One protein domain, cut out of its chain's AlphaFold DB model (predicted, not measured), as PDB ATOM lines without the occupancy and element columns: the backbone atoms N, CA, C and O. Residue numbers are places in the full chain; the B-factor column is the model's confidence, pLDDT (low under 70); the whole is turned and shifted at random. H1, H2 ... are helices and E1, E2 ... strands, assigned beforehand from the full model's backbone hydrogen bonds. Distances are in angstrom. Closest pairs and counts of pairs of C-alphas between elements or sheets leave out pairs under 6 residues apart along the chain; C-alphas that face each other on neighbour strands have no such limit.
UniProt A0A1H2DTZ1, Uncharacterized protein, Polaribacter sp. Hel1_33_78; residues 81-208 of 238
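What this domain is: This is residues 81 to 208 of the 238 residues of an uncharacterized protein of Polaribacter sp. Hel1_33_78 (UniProt A0A1H2DTZ1). A strongly twisted wall of three strands, E1 to E3, has one face covered by the long helix H3, which runs slantwise over E1 and E2, while the other face is bare of named helices. On that same face H1 and H5 stand side by side near one end of the sheet, both about perpendicular to the line of H3; H2 packs on the side of H1, and the short H4 follows H3 after a tight link. The printed part has 128 residues, with three named strands and then five named helices along it; the sheet, in the order E1, E2, E3, is antiparallel, and the class is mixed. The whole is compact, with a radius of gyration of the C-alphas of 15.5 A and spans of 49 by 33 by 22 A.

Where its parts are: E1, residues 81 to 86, begins at C-alpha 81 (-18.540, 25.366, 3.905). E2, residues 93 to 100, is 23.0 A long, and E3, residues 103 to 111, 25.2 A. H1, residues 112 to 122, is 15.4 A long; H2 is residues 142 to 145. H3, residues 155 to 183, is 40.4 A long, from (-28.681, 41.520, 1.850), with a kink of 32 degrees near residue 166. H4 is residues 187 to 190. H5, residues 198 to 206, ends at C-alpha 206 (-35.228, 23.973, 17.867).

How they stand to each other: E1, E2 and E3 form a meander, each strand the antiparallel neighbour of the one before. In the hairpin E1 and E2, N 84 and O 95 are 3.0 A apart; in the hairpin E2 and E3, N 98 and O 105 are 2.8 A apart, both within hydrogen-bond range. H1 and H3 on one face of the sheet make two layers, helices over a sheet. H3 has a height over the sheet of 7.5 A, and its closest C-alphas to E1 are those of Ile 161 and Ile 83, 6.4 A. H5, on the same face, touches H3 about perpendicular at 89 degrees, with H3 residues 167 to 171 alone, closest at the C-alphas of Val 168 and Ile 201, 6.8 A. H5 touches H1 at a shallow tilt of 19 degrees, the same way, closest at the C-alphas of Leu 122 and Tyr 206, 5.2 A. H2 touches H1, closest at the C-alphas of Ser 116 and Tyr 143, 4.8 A. H4 only grazes the sheet and only just touches H3, with 3 pairs of C-alphas within 8 A, the closest those of Met 176 and Phe 189, 6.7 A. Every O i to N i+4 pair is within hydrogen-bond range in H1 and H5, and 23 of 25 in H3; H2 and H4 are too short for such a pair.

The domain as a whole: The two C-alphas farthest apart, those of Asp 137 and Gly 184, are 49.5 A apart. The printed part has no cut. The link H1 to H2, residues 123 to 141, is long. The mean pLDDT of the printed part is 86.3; it is under 70 at residues 88 to 90, 127 and 129 to 139.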
ATOM      1  N   PHE A  81     -17.108  25.359   4.163       93.75
ATOM      2  CA  PHE A  81     -18.540  25.366   3.905       93.75
ATOM      3  C   PHE A  81     -18.835  26.457   2.885       93.75
ATOM      4  O   PHE A  81     -18.379  27.584   3.036       93.75
ATOM      5  N   SER A  82     -19.580  26.115   1.842       94.06
ATOM      6  CA  SER A  82     -20.099  27.076   0.872       94.06
ATOM      7  C   SER A  82     -21.606  26.894   0.820       94.06
ATOM      8  O   SER A  82     -22.094  25.856   0.371       94.06
ATOM      9  N   ILE A  83     -22.320  27.869   1.373       95.38
ATOM     10  CA  ILE A  83     -23.781  27.910   1.408       95.38
ATOM     11  C   ILE A  83     -24.244  28.714   0.201       95.38
ATOM     12  O   ILE A  83     -23.639  29.726  -0.148       95.38
ATOM     13  N   PHE A  84     -25.298  28.251  -0.450       93.19
ATOM     14  CA  PHE A  84     -25.831  28.888  -1.642       93.19
ATOM     15  C   PHE A  84     -27.342  28.715  -1.720       93.19
ATOM     16  O   PHE A  84     -27.913  27.784  -1.144       93.19
ATOM     17  N   LEU A  85     -27.957  29.636  -2.449       92.31
ATOM     18  CA  LEU A  85     -29.351  29.583  -2.845       92.31
ATOM     19  C   LEU A  85     -29.398  29.071  -4.285       92.31
ATOM     20  O   LEU A  85     -28.680  29.590  -5.133       92.31
ATOM     21  N   ASP A  86     -30.181  28.032  -4.533       85.50
ATOM     22  CA  ASP A  86     -30.329  27.395  -5.838       85.50
ATOM     23  C   ASP A  86     -31.773  27.562  -6.336       85.50
ATOM     24  O   ASP A  86     -32.719  27.274  -5.596       85.50
ATOM     25  N   GLY A  87     -31.932  28.019  -7.580       72.62
ATOM     26  CA  GLY A  87     -33.216  28.258  -8.246       72.62
ATOM     27  C   GLY A  87     -33.676  29.722  -8.249       72.62
ATOM     28  O   GLY A  87     -33.771  30.347  -7.196       72.62
ATOM     29  N   ASP A  88     -34.035  30.219  -9.440       58.19
ATOM     30  CA  ASP A  88     -34.467  31.612  -9.671       58.19
ATOM     31  C   ASP A  88     -35.996  31.762  -9.854       58.19
ATOM     32  O   ASP A  88     -36.507  32.878  -9.807       58.19
ATOM     33  N   ASP A  89     -36.734  30.651 -10.006       64.62
ATOM     34  CA  ASP A  89     -38.130  30.677 -10.479       64.62
ATOM     35  C   ASP A  89     -39.182  30.331  -9.404       64.62
ATOM     36  O   ASP A  89     -39.817  31.212  -8.832       64.62
ATOM     37  N   PHE A  90     -39.434  29.036  -9.150       60.78
ATOM     38  CA  PHE A  90     -40.689  28.591  -8.509       60.78
ATOM     39  C   PHE A  90     -40.542  27.979  -7.108       60.78
ATOM     40  O   PHE A  90     -41.533  27.859  -6.388       60.78
ATOM     41  N   ASN A  91     -39.339  27.546  -6.713       73.94
ATOM     42  CA  ASN A  91     -39.102  26.978  -5.381       73.94
ATOM     43  C   ASN A  91     -37.611  27.034  -5.006       73.94
ATOM     44  O   ASN A  91     -36.940  26.000  -5.074       73.94
ATOM     45  N   PRO A  92     -37.082  28.219  -4.659       87.38
ATOM     46  CA  PRO A  92     -35.675  28.388  -4.318       87.38
ATOM     47  C   PRO A  92     -35.283  27.547  -3.093       87.38
ATOM     48  O   PRO A  92     -36.062  27.367  -2.146       87.38
ATOM     49  N   GLN A  93     -34.069  26.996  -3.117       92.56
ATOM     50  CA  GLN A  93     -33.593  26.022  -2.135       92.56
ATOM     51  C   GLN A  93     -32.210  26.361  -1.602       92.56
ATOM     52  O   GLN A  93     -31.300  26.714  -2.341       92.56
ATOM     53  N   TRP A  94     -32.029  26.155  -0.305       94.75
ATOM     54  CA  TRP A  94     -30.740  26.293   0.346       94.75
ATOM     55  C   TRP A  94     -29.935  24.998   0.237       94.75
ATOM     56  O   TRP A  94     -30.377  23.910   0.634       94.75
ATOM     57  N   GLY A  95     -28.719  25.131  -0.276       94.56
ATOM     58  CA  GLY A  95     -27.730  24.072  -0.388       94.56
ATOM     59  C   GLY A  95     -26.444  24.427   0.347       94.56
ATOM     60  O   GLY A  95     -26.122  25.594   0.553       94.56
ATOM     61  N   MET A  96     -25.688  23.403   0.739       95.50
ATOM     62  CA  MET A  96     -24.353  23.586   1.301       95.50
ATOM     63  C   MET A  96     -23.369  22.565   0.741       95.50
ATOM     64  O   MET A  96     -23.562  21.353   0.859       95.50
ATOM     65  N   TRP A  97     -22.270  23.056   0.177       94.88
ATOM     66  CA  TRP A  97     -21.096  22.257  -0.144       94.88
ATOM     67  C   TRP A  97     -20.173  22.184   1.066       94.88
ATOM     68  O   TRP A  97     -19.756  23.203   1.606       94.88
ATOM     69  N   VAL A  98     -19.824  20.963   1.464       93.62
ATOM     70  CA  VAL A  98     -18.807  20.690   2.481       93.62
ATOM     71  C   VAL A  98     -17.579  20.124   1.790       93.62
ATOM     72  O   VAL A  98     -17.635  19.024   1.231       93.62
ATOM     73  N   SER A  99     -16.474  20.860   1.837       90.62
ATOM     74  CA  SER A  99     -15.221  20.514   1.167       90.62
ATOM     75  C   SER A  99     -14.135  20.216   2.190       90.62
ATOM     76  O   SER A  99     -13.814  21.059   3.025       90.62
ATOM     77  N   ILE A 100     -13.551  19.017   2.138       87.56
ATOM     78  CA  ILE A 100     -12.441  18.645   3.020       87.56
ATOM     79  C   ILE A 100     -11.498  17.644   2.342       87.56
ATOM     80  O   ILE A 100     -11.917  16.610   1.817       87.56
ATOM     81  N   GLY A 101     -10.197  17.957   2.340       77.50
ATOM     82  CA  GLY A 101      -9.158  17.090   1.774       77.50
ATOM     83  C   GLY A 101      -9.317  16.792   0.277       77.50
ATOM     84  O   GLY A 101      -9.011  15.676  -0.141       77.50
ATOM     85  N   GLY A 102      -9.829  17.750  -0.506       82.19
ATOM     86  CA  GLY A 102     -10.051  17.618  -1.954       82.19
ATOM     87  C   GLY A 102     -11.320  16.851  -2.354       82.19
ATOM     88  O   GLY A 102     -11.602  16.715  -3.539       82.19
ATOM     89  N   LYS A 103     -12.102  16.358  -1.385       88.06
ATOM     90  CA  LYS A 103     -13.432  15.778  -1.614       88.06
ATOM     91  C   LYS A 103     -14.506  16.808  -1.250       88.06
ATOM     92  O   LYS A 103     -14.294  17.621  -0.349       88.06
ATOM     93  N   ARG A 104     -15.655  16.750  -1.930       90.88
ATOM     94  CA  ARG A 104     -16.824  17.603  -1.667       90.88
ATOM     95  C   ARG A 104     -18.082  16.772  -1.451       90.88
ATOM     96  O   ARG A 104     -18.265  15.748  -2.110       90.88
ATOM     97  N   LYS A 105     -18.953  17.220  -0.551       92.94
ATOM     98  CA  LYS A 105     -20.276  16.642  -0.317       92.94
ATOM     99  C   LYS A 105     -21.342  17.727  -0.340       92.94
ATOM    100  O   LYS A 105     -21.192  18.736   0.339       92.94
ATOM    101  N   TYR A 106     -22.417  17.475  -1.075       93.56
ATOM    102  CA  TYR A 106     -23.619  18.300  -1.040       93.56
ATOM    103  C   TYR A 106     -24.495  17.919   0.157       93.56
ATOM    104  O   TYR A 106     -24.730  16.733   0.416       93.56
ATOM    105  N   ILE A 107     -24.988  18.926   0.869       94.44
ATOM    106  CA  ILE A 107     -26.002  18.805   1.910       94.44
ATOM    107  C   ILE A 107     -27.181  19.680   1.497       94.44
ATOM    108  O   ILE A 107     -27.053  20.898   1.396       94.44
ATOM    109  N   TYR A 108     -28.328  19.041   1.282       94.19
ATOM    110  CA  TYR A 108     -29.591  19.737   1.087       94.19
ATOM    111  C   TYR A 108     -30.065  20.305   2.426       94.19
ATOM    112  O   TYR A 108     -30.216  19.544   3.393       94.19
ATOM    113  N   ILE A 109     -30.286  21.619   2.496       93.69
ATOM    114  CA  ILE A 109     -30.751  22.263   3.724       93.69
ATOM    115  C   ILE A 109     -32.278  22.260   3.757       93.69
ATOM    116  O   ILE A 109     -32.849  21.674   4.677       93.69
ATOM    117  N   GLY A 110     -32.925  22.842   2.750       92.56
ATOM    118  CA  GLY A 110     -34.382  22.960   2.669       92.56
ATOM    119  C   GLY A 110     -34.818  23.990   1.628       92.56
ATOM    120  O   GLY A 110     -33.980  24.614   0.983       92.56
ATOM    121  N   THR A 111     -36.126  24.174   1.467       91.88
ATOM    122  CA  THR A 111     -36.689  25.293   0.686       91.88
ATOM    123  C   THR A 111     -36.512  26.613   1.443       91.88
ATOM    124  O   THR A 111     -36.323  26.588   2.661       91.88
ATOM    125  N   VAL A 112     -36.587  27.763   0.760       90.69
ATOM    126  CA  VAL A 112     -36.512  29.083   1.423       90.69
ATOM    127  C   VAL A 112     -37.521  29.187   2.561       90.69
ATOM    128  O   VAL A 112     -37.120  29.460   3.688       90.69
ATOM    129  N   GLY A 113     -38.793  28.876   2.294       88.25
ATOM    130  CA  GLY A 113     -39.837  28.934   3.315       88.25
ATOM    131  C   GLY A 113     -39.527  28.033   4.509       88.25
ATOM    132  O   GLY A 113     -39.511  28.499   5.648       88.25
ATOM    133  N   ASP A 114     -39.231  26.752   4.263       89.12
ATOM    134  CA  ASP A 114     -38.974  25.805   5.351       89.12
ATOM    135  C   ASP A 114     -37.781  26.248   6.212       89.12
ATOM    136  O   ASP A 114     -37.844  26.155   7.438       89.12
ATOM    137  N   VAL A 115     -36.702  26.742   5.597       92.38
ATOM    138  CA  VAL A 115     -35.513  27.211   6.321       92.38
ATOM    139  C   VAL A 115     -35.817  28.471   7.122       92.38
ATOM    140  O   VAL A 115     -35.561  28.474   8.325       92.38
ATOM    141  N   SER A 116     -36.407  29.493   6.498       91.56
ATOM    142  CA  SER A 116     -36.787  30.740   7.167       91.56
ATOM    143  C   SER A 116     -37.680  30.483   8.379       91.56
ATOM    144  O   SER A 116     -37.401  30.971   9.470       91.56
ATOM    145  N   TYR A 117     -38.674  29.609   8.236       88.81
ATOM    146  CA  TYR A 117     -39.558  29.241   9.335       88.81
ATOM    147  C   TYR A 117     -38.828  28.582  10.512       88.81
ATOM    148  O   TYR A 117     -39.104  28.896  11.666       88.81
ATOM    149  N   HIS A 118     -37.872  27.685  10.253       90.31
ATOM    150  CA  HIS A 118     -37.116  27.055  11.340       90.31
ATOM    151  C   HIS A 118     -36.110  28.009  11.991       90.31
ATOM    152  O   HIS A 118     -35.852  27.873  13.185       90.31
ATOM    153  N   LEU A 119     -35.560  28.968  11.242       92.75
ATOM    154  CA  LEU A 119     -34.741  30.037  11.814       92.75
ATOM    155  C   LEU A 119     -35.578  30.946  12.720       92.75
ATOM    156  O   LEU A 119     -35.148  31.259  13.826       92.75
ATOM    157  N   ASP A 120     -36.797  31.292  12.303       90.81
ATOM    158  CA  ASP A 120     -37.720  32.084  13.118       90.81
ATOM    159  C   ASP A 120     -38.090  31.383  14.430       90.81
ATOM    160  O   ASP A 120     -38.155  32.020  15.477       90.81
ATOM    161  N   LEU A 121     -38.278  30.063  14.401       88.56
ATOM    162  CA  LEU A 121     -38.538  29.271  15.606       88.56
ATOM    163  C   LEU A 121     -37.330  29.177  16.539       88.56
ATOM    164  O   LEU A 121     -37.489  29.120  17.758       88.56
ATOM    165  N   LEU A 122     -36.118  29.120  15.982       90.38
ATOM    166  CA  LEU A 122     -34.886  29.092  16.771       90.38
ATOM    167  C   LEU A 122     -34.661  30.397  17.535       90.38
ATOM    168  O   LEU A 122     -34.103  30.355  18.630       90.38
ATOM    169  N   GLU A 123     -35.103  31.519  16.972       90.19
ATOM    170  CA  GLU A 123     -34.900  32.861  17.528       90.19
ATOM    171  C   GLU A 123     -36.153  33.456  18.181       90.19
ATOM    172  O   GLU A 123     -36.168  34.639  18.497       90.19
ATOM    173  N   ASP A 124     -37.181  32.633  18.415       87.12
ATOM    174  CA  ASP A 124     -38.440  33.027  19.066       87.12
ATOM    175  C   ASP A 124     -39.199  34.160  18.338       87.12
ATOM    176  O   ASP A 124     -40.000  34.885  18.922       87.12
ATOM    177  N   ASN A 125     -38.990  34.294  17.022       85.00
ATOM    178  CA  ASN A 125     -39.710  35.250  16.173       85.00
ATOM    179  C   ASN A 125     -41.137  34.783  15.849       85.00
ATOM    180  O   ASN A 125     -41.953  35.563  15.354       85.00
ATOM    181  N   VAL A 126     -41.440  33.499  16.070       80.62
ATOM    182  CA  VAL A 126     -42.763  32.901  15.852       80.62
ATOM    183  C   VAL A 126     -43.098  31.978  17.030       80.62
ATOM    184  O   VAL A 126     -42.291  31.120  17.379       80.62
ATOM    185  N   PRO A 127     -44.309  32.079  17.611       66.75
ATOM    186  CA  PRO A 127     -44.612  31.475  18.912       66.75
ATOM    187  C   PRO A 127     -44.772  29.948  18.919       66.75
ATOM    188  O   PRO A 127     -44.815  29.349  19.994       66.75
ATOM    189  N   HIS A 128     -44.952  29.290  17.768       70.44
ATOM    190  CA  HIS A 128     -45.187  27.843  17.752       70.44
ATOM    191  C   HIS A 128     -44.820  27.151  16.438       70.44
ATOM    192  O   HIS A 128     -45.037  27.679  15.344       70.44
ATOM    193  N   TYR A 129     -44.336  25.909  16.564       67.38
ATOM    194  CA  TYR A 129     -44.150  24.997  15.438       67.38
ATOM    195  C   TYR A 129     -45.488  24.396  14.984       67.38
ATOM    196  O   TYR A 129     -46.182  23.733  15.759       67.38
ATOM    197  N   ASN A 130     -45.831  24.557  13.707       66.50
ATOM    198  CA  ASN A 130     -47.017  23.984  13.089       66.50
ATOM    199  C   ASN A 130     -46.643  23.259  11.792       66.50
ATOM    200  O   ASN A 130     -46.378  23.867  10.759       66.50
ATOM    201  N   LYS A 131     -46.632  21.925  11.850       59.69
ATOM    202  CA  LYS A 131     -46.227  21.069  10.727       59.69
ATOM    203  C   LYS A 131     -47.211  21.114   9.545       59.69
ATOM    204  O   LYS A 131     -46.794  20.865   8.417       59.69
ATOM    205  N   ASN A 132     -48.490  21.421   9.802       55.72
ATOM    206  CA  ASN A 132     -49.585  21.280   8.833       55.72
ATOM    207  C   ASN A 132     -50.293  22.608   8.472       55.72
ATOM    208  O   ASN A 132     -50.940  22.652   7.427       55.72
ATOM    209  N   ASN A 133     -50.146  23.689   9.252       50.78
ATOM    210  CA  ASN A 133     -50.529  25.048   8.830       50.78
ATOM    211  C   ASN A 133     -49.294  25.797   8.348       50.78
ATOM    212  O   ASN A 133     -48.709  26.625   9.043       50.78
ATOM    213  N   ARG A 134     -48.900  25.476   7.125       50.50
ATOM    214  CA  ARG A 134     -47.983  26.302   6.358       50.50
ATOM    215  C   ARG A 134     -48.680  27.648   6.071       50.50
ATOM    216  O   ARG A 134     -49.589  27.695   5.257       50.50
ATOM    217  N   TYR A 135     -48.242  28.703   6.758       49.41
ATOM    218  CA  TYR A 135     -48.246  30.107   6.307       49.41
ATOM    219  C   TYR A 135     -49.485  31.019   6.388       49.41
ATOM    220  O   TYR A 135     -49.304  32.194   6.091       49.41
ATOM    221  N   GLU A 136     -50.680  30.610   6.828       48.84
ATOM    222  CA  GLU A 136     -51.859  31.498   6.618       48.84
ATOM    223  C   GLU A 136     -52.538  32.110   7.862       48.84
ATOM    224  O   GLU A 136     -53.261  33.088   7.706       48.84
ATOM    225  N   ASP A 137     -52.262  31.655   9.094       50.38
ATOM    226  CA  ASP A 137     -53.046  32.085  10.281       50.38
ATOM    227  C   ASP A 137     -52.236  32.749  11.426       50.38
ATOM    228  O   ASP A 137     -52.798  33.038  12.486       50.38
ATOM    229  N   GLY A 138     -50.921  32.962  11.276       60.91
ATOM    230  CA  GLY A 138     -50.032  33.451  12.349       60.91
ATOM    231  C   GLY A 138     -49.154  34.646  11.950       60.91
ATOM    232  O   GLY A 138     -49.088  34.978  10.768       60.91
ATOM    233  N   PRO A 139     -48.471  35.303  12.911       66.88
ATOM    234  CA  PRO A 139     -47.560  36.405  12.608       66.88
ATOM    235  C   PRO A 139     -46.424  35.932  11.692       66.88
ATOM    236  O   PRO A 139     -45.835  34.870  11.912       66.88
ATOM    237  N   VAL A 140     -46.125  36.724  10.660       75.62
ATOM    238  CA  VAL A 140     -44.991  36.478   9.762       75.62
ATOM    239  C   VAL A 140     -43.706  36.732  10.548       75.62
ATOM    240  O   VAL A 140     -43.482  37.843  11.024       75.62
ATOM    241  N   GLY A 141     -42.886  35.693  10.710       82.38
ATOM    242  CA  GLY A 141     -41.580  35.807  11.356       82.38
ATOM    243  C   GLY A 141     -40.590  36.637  10.536       82.38
ATOM    244  O   GLY A 141     -40.776  36.844   9.334       82.38
ATOM    245  N   TYR A 142     -39.529  37.111  11.187       90.31
ATOM    246  CA  TYR A 142     -38.517  37.967  10.572       90.31
ATOM    247  C   TYR A 142     -37.895  37.322   9.328       90.31
ATOM    248  O   TYR A 142     -37.924  37.918   8.254       90.31
ATOM    249  N   TYR A 143     -37.409  36.083   9.422       90.62
ATOM    250  CA  TYR A 143     -36.754  35.412   8.295       90.62
ATOM    251  C   TYR A 143     -37.738  35.030   7.191       90.62
ATOM    252  O   TYR A 143     -37.366  35.005   6.019       90.62
ATOM    253  N   ASN A 144     -38.992  34.734   7.539       87.00
ATOM    254  CA  ASN A 144     -40.055  34.509   6.557       87.00
ATOM    255  C   ASN A 144     -40.465  35.785   5.808       87.00
ATOM    256  O   ASN A 144     -40.988  35.686   4.703       87.00
ATOM    257  N   SER A 145     -40.243  36.964   6.394       88.44
ATOM    258  CA  SER A 145     -40.487  38.248   5.726       88.44
ATOM    259  C   SER A 145     -39.398  38.614   4.708       88.44
ATOM    260  O   SER A 145     -39.616  39.467   3.846       88.44
ATOM    261  N   LEU A 146     -38.237  37.953   4.780       90.38
ATOM    262  CA  LEU A 146     -37.137  38.154   3.847       90.38
ATOM    263  C   LEU A 146     -37.434  37.478   2.508       90.38
ATOM    264  O   LEU A 146     -37.971  36.374   2.441       90.38
ATOM    265  N   ASN A 147     -36.996  38.126   1.434       89.25
ATOM    266  CA  ASN A 147     -37.112  37.608   0.076       89.25
ATOM    267  C   ASN A 147     -35.716  37.482  -0.548       89.25
ATOM    268  O   ASN A 147     -35.310  38.394  -1.275       89.25
ATOM    269  N   PRO A 148     -34.947  36.435  -0.194       89.81
ATOM    270  CA  PRO A 148     -33.583  36.272  -0.673       89.81
ATOM    271  C   PRO A 148     -33.569  35.977  -2.172       89.81
ATOM    272  O   PRO A 148     -34.296  35.104  -2.652       89.81
ATOM    273  N   LYS A 149     -32.711  36.679  -2.909       89.25
ATOM    274  CA  LYS A 149     -32.544  36.508  -4.357       89.25
ATOM    275  C   LYS A 149     -31.173  35.944  -4.692       89.25
ATOM    276  O   LYS A 149     -30.183  36.182  -4.007       89.25
ATOM    277  N   ASN A 150     -31.098  35.188  -5.780       88.38
ATOM    278  CA  ASN A 150     -29.875  34.505  -6.180       88.38
ATOM    279  C   ASN A 150     -28.933  35.384  -7.027       88.38
ATOM    280  O   ASN A 150     -28.478  35.000  -8.098       88.38
ATOM    281  N   TYR A 151     -28.608  36.573  -6.530       86.44
ATOM    282  CA  TYR A 151     -27.502  37.374  -7.052       86.44
ATOM    283  C   TYR A 151     -26.493  37.666  -5.936       86.44
ATOM    284  O   TYR A 151     -26.670  37.242  -4.788       86.44
ATOM    285  N   GLU A 152     -25.368  38.274  -6.295       84.12
ATOM    286  CA  GLU A 152     -24.300  38.652  -5.369       84.12
ATOM    287  C   GLU A 152     -24.594  40.025  -4.749       84.12
ATOM    288  O   GLU A 152     -24.969  40.948  -5.466       84.12
ATOM    289  N   GLY A 153     -24.453  40.157  -3.425       85.88
ATOM    290  CA  GLY A 153     -24.797  41.382  -2.690       85.88
ATOM    291  C   GLY A 153     -26.277  41.520  -2.308       85.88
ATOM    292  O   GLY A 153     -26.719  42.610  -1.957       85.88
ATOM    293  N   ASP A 154     -27.071  40.447  -2.391       91.06
ATOM    294  CA  ASP A 154     -28.430  40.435  -1.839       91.06
ATOM    295  C   ASP A 154     -28.388  40.339  -0.304       91.06
ATOM    296  O   ASP A 154     -28.056  39.293   0.257       91.06
ATOM    297  N   GLU A 155     -28.754  41.423   0.383       93.69
ATOM    298  CA  GLU A 155     -28.681  41.520   1.850       93.69
ATOM    299  C   GLU A 155     -29.512  40.433   2.552       93.69
ATOM    300  O   GLU A 155     -29.070  39.821   3.524       93.69
ATOM    301  N   HIS A 156     -30.709  40.137   2.034       93.38
ATOM    302  CA  HIS A 156     -31.588  39.103   2.587       93.38
ATOM    303  C   HIS A 156     -30.940  37.714   2.527       93.38
ATOM    304  O   HIS A 156     -30.980  36.955   3.501       93.38
ATOM    305  N   LYS A 157     -30.319  37.377   1.392       93.25
ATOM    306  CA  LYS A 157     -29.554  36.144   1.207       93.25
ATOM    307  C   LYS A 157     -28.371  36.082   2.165       93.25
ATOM    308  O   LYS A 157     -28.176  35.039   2.782       93.25
ATOM    309  N   GLU A 158     -27.614  37.161   2.329       94.12
ATOM    310  CA  GLU A 158     -26.457  37.196   3.234       94.12
ATOM    311  C   GLU A 158     -26.851  37.001   4.704       94.12
ATOM    312  O   GLU A 158     -26.225  36.202   5.407       94.12
ATOM    313  N   ILE A 159     -27.938  37.639   5.149       95.25
ATOM    314  CA  ILE A 159     -28.495  37.458   6.497       95.25
ATOM    315  C   ILE A 159     -28.837  35.983   6.741       95.25
ATOM    316  O   ILE A 159     -28.430  35.403   7.752       95.25
ATOM    317  N   ILE A 160     -29.551  35.351   5.806       94.31
ATOM    318  CA  ILE A 160     -29.947  33.945   5.947       94.31
ATOM    319  C   ILE A 160     -28.725  33.020   5.881       94.31
ATOM    320  O   ILE A 160     -28.630  32.093   6.687       94.31
ATOM    321  N   ILE A 161     -27.760  33.278   4.990       95.25
ATOM    322  CA  ILE A 161     -26.501  32.520   4.909       95.25
ATOM    323  C   ILE A 161     -25.767  32.554   6.248       95.25
ATOM    324  O   ILE A 161     -25.384  31.496   6.743       95.25
ATOM    325  N   SER A 162     -25.629  33.732   6.860       95.50
ATOM    326  CA  SER A 162     -24.949  33.889   8.150       95.50
ATOM    327  C   SER A 162     -25.599  33.041   9.249       95.50
ATOM    328  O   SER A 162     -24.915  32.391  10.045       95.50
ATOM    329  N   LYS A 163     -26.935  32.964   9.262       95.56
ATOM    330  CA  LYS A 163     -27.685  32.151  10.230       95.56
ATOM    331  C   LYS A 163     -27.607  30.657   9.935       95.56
ATOM    332  O   LYS A 163     -27.453  29.850  10.850       95.56
ATOM    333  N   ILE A 164     -27.658  30.258   8.667       95.12
ATOM    334  CA  ILE A 164     -27.395  28.868   8.280       95.12
ATOM    335  C   ILE A 164     -25.979  28.469   8.711       95.12
ATOM    336  O   ILE A 164     -25.792  27.376   9.245       95.12
ATOM    337  N   GLU A 165     -24.992  29.339   8.507       94.25
ATOM    338  CA  GLU A 165     -23.605  29.083   8.883       94.25
ATOM    339  C   GLU A 165     -23.464  28.877  10.394       94.25
ATOM    340  O   GLU A 165     -22.892  27.870  10.824       94.25
ATOM    341  N   SER A 166     -24.052  29.760  11.204       93.50
ATOM    342  CA  SER A 166     -23.966  29.677  12.665       93.50
ATOM    343  C   SER A 166     -24.613  28.405  13.228       93.50
ATOM    344  O   SER A 166     -24.029  27.741  14.087       93.50
ATOM    345  N   TYR A 167     -25.786  28.012  12.725       94.38
ATOM    346  CA  TYR A 167     -26.524  26.863  13.257       94.38
ATOM    347  C   TYR A 167     -26.107  25.528  12.629       94.38
ATOM    348  O   TYR A 167     -25.924  24.525  13.329       94.38
ATOM    349  N   VAL A 168     -25.967  25.466  11.304       94.88
ATOM    350  CA  VAL A 168     -25.827  24.196  10.575       94.88
ATOM    351  C   VAL A 168     -24.371  23.747  10.499       94.88
ATOM    352  O   VAL A 168     -24.094  22.561  10.726       94.88
ATOM    353  N   CYS A 169     -23.422  24.648  10.214       93.56
ATOM    354  CA  CYS A 169     -22.024  24.259   9.998       93.56
ATOM    355  C   CYS A 169     -21.421  23.600  11.240       93.56
ATOM    356  O   CYS A 169     -20.742  22.577  11.124       93.56
ATOM    357  N   ASP A 170     -21.723  24.102  12.434       91.38
ATOM    358  CA  ASP A 170     -21.200  23.545  13.681       91.38
ATOM    359  C   ASP A 170     -21.741  22.149  13.993       91.38
ATOM    360  O   ASP A 170     -20.993  21.267  14.435       91.38
ATOM    361  N   VAL A 171     -23.015  21.885  13.696       93.88
ATOM    362  CA  VAL A 171     -23.581  20.535  13.819       93.88
ATOM    363  C   VAL A 171     -22.927  19.587  12.816       93.88
ATOM    364  O   VAL A 171     -22.581  18.456  13.172       93.88
ATOM    365  N   VAL A 172     -22.702  20.035  11.579       93.56
ATOM    366  CA  VAL A 172     -22.015  19.232  10.561       93.56
ATOM    367  C   VAL A 172     -20.571  18.936  10.980       93.56
ATOM    368  O   VAL A 172     -20.179  17.766  10.951       93.56
ATOM    369  N   LYS A 173     -19.815  19.926  11.476       91.81
ATOM    370  CA  LYS A 173     -18.463  19.733  12.040       91.81
ATOM    371  C   LYS A 173     -18.470  18.698  13.166       91.81
ATOM    372  O   LYS A 173     -17.661  17.770  13.148       91.81
ATOM    373  N   LYS A 174     -19.405  18.796  14.120       92.19
ATOM    374  CA  LYS A 174     -19.541  17.833  15.230       92.19
ATOM    375  C   LYS A 174     -19.821  16.414  14.727       92.19
ATOM    376  O   LYS A 174     -19.199  15.468  15.209       92.19
ATOM    377  N   LYS A 175     -20.693  16.249  13.725       92.50
ATOM    378  CA  LYS A 175     -20.964  14.938  13.109       92.50
ATOM    379  C   LYS A 175     -19.736  14.379  12.383       92.50
ATOM    380  O   LYS A 175     -19.431  13.200  12.538       92.50
ATOM    381  N   MET A 176     -19.001  15.214  11.646       91.06
ATOM    382  CA  MET A 176     -17.744  14.820  10.999       91.06
ATOM    383  C   MET A 176     -16.693  14.385  12.026       91.06
ATOM    384  O   MET A 176     -16.066  13.346  11.848       91.06
ATOM    385  N   LEU A 177     -16.537  15.131  13.125       89.75
ATOM    386  CA  LEU A 177     -15.643  14.766  14.228       89.75
ATOM    387  C   LEU A 177     -16.047  13.439  14.876       89.75
ATOM    388  O   LEU A 177     -15.178  12.629  15.183       89.75
ATOM    389  N   GLY A 178     -17.346  13.197  15.062       90.38
ATOM    390  CA  GLY A 178     -17.855  11.925  15.577       90.38
ATOM    391  C   GLY A 178     -17.495  10.739  14.678       90.38
ATOM    392  O   GLY A 178     -17.011   9.723  15.172       90.38
ATOM    393  N   ILE A 179     -17.661  10.892  13.360       90.31
ATOM    394  CA  ILE A 179     -17.258   9.880  12.370       90.31
ATOM    395  C   ILE A 179     -15.745   9.670  12.411       90.31
ATOM    396  O   ILE A 179     -15.295   8.537  12.513       90.31
ATOM    397  N   LEU A 180     -14.960  10.749  12.419       86.38
ATOM    398  CA  LEU A 180     -13.503  10.656  12.459       86.38
ATOM    399  C   LEU A 180     -13.007   9.930  13.715       86.38
ATOM    400  O   LEU A 180     -12.129   9.079  13.615       86.38
ATOM    401  N   LYS A 181     -13.567  10.243  14.889       86.81
ATOM    402  CA  LYS A 181     -13.211   9.581  16.153       86.81
ATOM    403  C   LYS A 181     -13.540   8.088  16.138       86.81
ATOM    404  O   LYS A 181     -12.811   7.315  16.745       86.81
ATOM    405  N   LYS A 182     -14.631   7.697  15.472       89.19
ATOM    406  CA  LYS A 182     -15.100   6.308  15.427       89.19
ATOM    407  C   LYS A 182     -14.387   5.474  14.362       89.19
ATOM    408  O   LYS A 182     -13.945   4.370  14.650       89.19
ATOM    409  N   ASP A 183     -14.276   6.013  13.154       87.00
ATOM    410  CA  ASP A 183     -13.854   5.272  11.963       87.00
ATOM    411  C   ASP A 183     -12.382   5.575  11.590       87.00
ATOM    412  O   ASP A 183     -11.810   4.950  10.698       87.00
ATOM    413  N   GLY A 184     -11.749   6.566  12.232       81.25
ATOM    414  CA  GLY A 184     -10.384   7.025  11.930       81.25
ATOM    415  C   GLY A 184     -10.245   7.769  10.592       81.25
ATOM    416  O   GLY A 184      -9.147   8.186  10.217       81.25
ATOM    417  N   ASN A 185     -11.345   7.938   9.853       85.31
ATOM    418  CA  ASN A 185     -11.427   8.616   8.560       85.31
ATOM    419  C   ASN A 185     -12.831   9.230   8.350       85.31
ATOM    420  O   ASN A 185     -13.688   9.139   9.222       85.31
ATOM    421  N   LEU A 186     -13.058   9.885   7.205       88.00
ATOM    422  CA  LEU A 186     -14.344  10.500   6.838       88.00
ATOM    423  C   LEU A 186     -15.056   9.778   5.684       88.00
ATOM    424  O   LEU A 186     -16.003  10.323   5.122       88.00
ATOM    425  N   ASP A 187     -14.639   8.578   5.290       89.06
ATOM    426  CA  ASP A 187     -15.205   7.922   4.106       89.06
ATOM    427  C   ASP A 187     -16.703   7.643   4.280       89.06
ATOM    428  O   ASP A 187     -17.488   7.902   3.368       89.06
ATOM    429  N   ARG A 188     -17.133   7.288   5.497       90.00
ATOM    430  CA  ARG A 188     -18.554   7.180   5.853       90.00
ATOM    431  C   ARG A 188     -19.321   8.490   5.683       90.00
ATOM    432  O   ARG A 188     -20.482   8.467   5.286       90.00
ATOM    433  N   PHE A 189     -18.701   9.637   5.969       91.38
ATOM    434  CA  PHE A 189     -19.347  10.933   5.753       91.38
ATOM    435  C   PHE A 189     -19.654  11.144   4.271       91.38
ATOM    436  O   PHE A 189     -20.687  11.719   3.959       91.38
ATOM    437  N   TYR A 190     -18.814  10.653   3.362       89.56
ATOM    438  CA  TYR A 190     -19.004  10.780   1.916       89.56
ATOM    439  C   TYR A 190     -19.892   9.701   1.289       89.56
ATOM    440  O   TYR A 190     -20.262   9.830   0.123       89.56
ATOM    441  N   ASP A 191     -20.269   8.671   2.045       90.62
ATOM    442  CA  ASP A 191     -21.176   7.634   1.566       90.62
ATOM    443  C   ASP A 191     -22.542   8.240   1.191       90.62
ATOM    444  O   ASP A 191     -23.142   9.007   1.953       90.62
ATOM    445  N   LYS A 192     -23.060   7.857   0.018       87.31
ATOM    446  CA  LYS A 192     -24.399   8.221  -0.469       87.31
ATOM    447  C   LYS A 192     -25.504   7.760   0.489       87.31
ATOM    448  O   LYS A 192     -26.560   8.392   0.552       87.31
ATOM    449  N   LYS A 193     -25.276   6.675   1.238       89.75
ATOM    450  CA  LYS A 193     -26.210   6.165   2.255       89.75
ATOM    451  C   LYS A 193     -26.283   7.070   3.483       89.75
ATOM    452  O   LYS A 193     -27.328   7.144   4.124       89.75
ATOM    453  N   TYR A 194     -25.203   7.779   3.807       89.00
ATOM    454  CA  TYR A 194     -25.177   8.704   4.932       89.00
ATOM    455  C   TYR A 194     -25.815  10.036   4.523       89.00
ATOM    456  O   TYR A 194     -25.150  10.932   4.005       89.00
ATOM    457  N   LYS A 195     -27.124  10.185   4.731       88.31
ATOM    458  CA  LYS A 195     -27.850  11.421   4.405       88.31
ATOM    459  C   LYS A 195     -27.872  12.372   5.601       88.31
ATOM    460  O   LYS A 195     -28.197  11.977   6.714       88.31
ATOM    461  N   LEU A 196     -27.535  13.633   5.349       90.75
ATOM    462  CA  LEU A 196     -27.749  14.743   6.271       90.75
ATOM    463  C   LEU A 196     -28.761  15.675   5.624       90.75
ATOM    464  O   LEU A 196     -28.531  16.112   4.499       90.75
ATOM    465  N   LYS A 197     -29.861  15.954   6.320       90.44
ATOM    466  CA  LYS A 197     -30.840  16.955   5.897       90.44
ATOM    467  C   LYS A 197     -30.727  18.159   6.820       90.44
ATOM    468  O   LYS A 197     -30.811  17.991   8.037       90.44
ATOM    469  N   GLY A 198     -30.520  19.349   6.265       89.44
ATOM    470  CA  GLY A 198     -30.389  20.563   7.076       89.44
ATOM    471  C   GLY A 198     -31.664  20.880   7.851       89.44
ATOM    472  O   GLY A 198     -31.570  21.259   9.009       89.44
ATOM    473  N   ILE A 199     -32.842  20.598   7.292       90.94
ATOM    474  CA  ILE A 199     -34.111  20.820   7.993       90.94
ATOM    475  C   ILE A 199     -34.240  19.983   9.270       90.94
ATOM    476  O   ILE A 199     -34.699  20.477  10.294       90.94
ATOM    477  N   GLU A 200     -33.765  18.732   9.245       92.50
ATOM    478  CA  GLU A 200     -33.741  17.872  10.433       92.50
ATOM    479  C   GLU A 200     -32.757  18.430  11.470       92.50
ATOM    480  O   GLU A 200     -33.046  18.407  12.661       92.50
ATOM    481  N   ILE A 201     -31.628  18.998  11.023       94.44
ATOM    482  CA  ILE A 201     -30.660  19.669  11.903       94.44
ATOM    483  C   ILE A 201     -31.292  20.892  12.577       94.44
ATOM    484  O   ILE A 201     -31.211  21.004  13.797       94.44
ATOM    485  N   LEU A 202     -31.919  21.784  11.808       93.06
ATOM    486  CA  LEU A 202     -32.559  22.991  12.335       93.06
ATOM    487  C   LEU A 202     -33.688  22.638  13.310       93.06
ATOM    488  O   LEU A 202     -33.773  23.205  14.396       93.06
ATOM    489  N   TYR A 203     -34.506  21.639  12.975       90.75
ATOM    490  CA  TYR A 203     -35.573  21.173  13.855       90.75
ATOM    491  C   TYR A 203     -35.047  20.521  15.143       90.75
ATOM    492  O   TYR A 203     -35.579  20.764  16.225       90.75
ATOM    493  N   ASP A 204     -33.982  19.721  15.066       92.25
ATOM    494  CA  ASP A 204     -33.344  19.130  16.248       92.25
ATOM    495  C   ASP A 204     -32.668  20.179  17.144       92.25
ATOM    496  O   ASP A 204     -32.558  19.962  18.353       92.25
ATOM    497  N   LEU A 205     -32.198  21.293  16.574       93.00
ATOM    498  CA  LEU A 205     -31.735  22.451  17.339       93.00
ATOM    499  C   LEU A 205     -32.911  23.157  18.019       93.00
ATOM    500  O   LEU A 205     -32.825  23.435  19.211       93.00
ATOM    501  N   TYR A 206     -34.024  23.356  17.308       90.31
ATOM    502  CA  TYR A 206     -35.228  23.973  17.867       90.31
ATOM    503  C   TYR A 206     -35.782  23.176  19.052       90.31
ATOM    504  O   TYR A 206     -36.067  23.746  20.093       90.31
ATOM    505  N   LYS A 207     -35.819  21.840  18.971       89.88
ATOM    506  CA  LYS A 207     -36.208  20.975  20.105       89.88
ATOM    507  C   LYS A 207     -35.373  21.157  21.370       89.88
ATOM    508  O   LYS A 207     -35.792  20.729  22.440       89.88
ATOM    509  N   LYS A 208     -34.160  21.690  21.235       91.00
ATOM    510  CA  LYS A 208     -33.232  21.930  22.343       91.00
ATOM    511  C   LYS A 208     -33.236  23.388  22.793       91.00
ATOM    512  O   LYS A 208     -32.508  23.707  23.730       91.00
TER     513      LYS A 208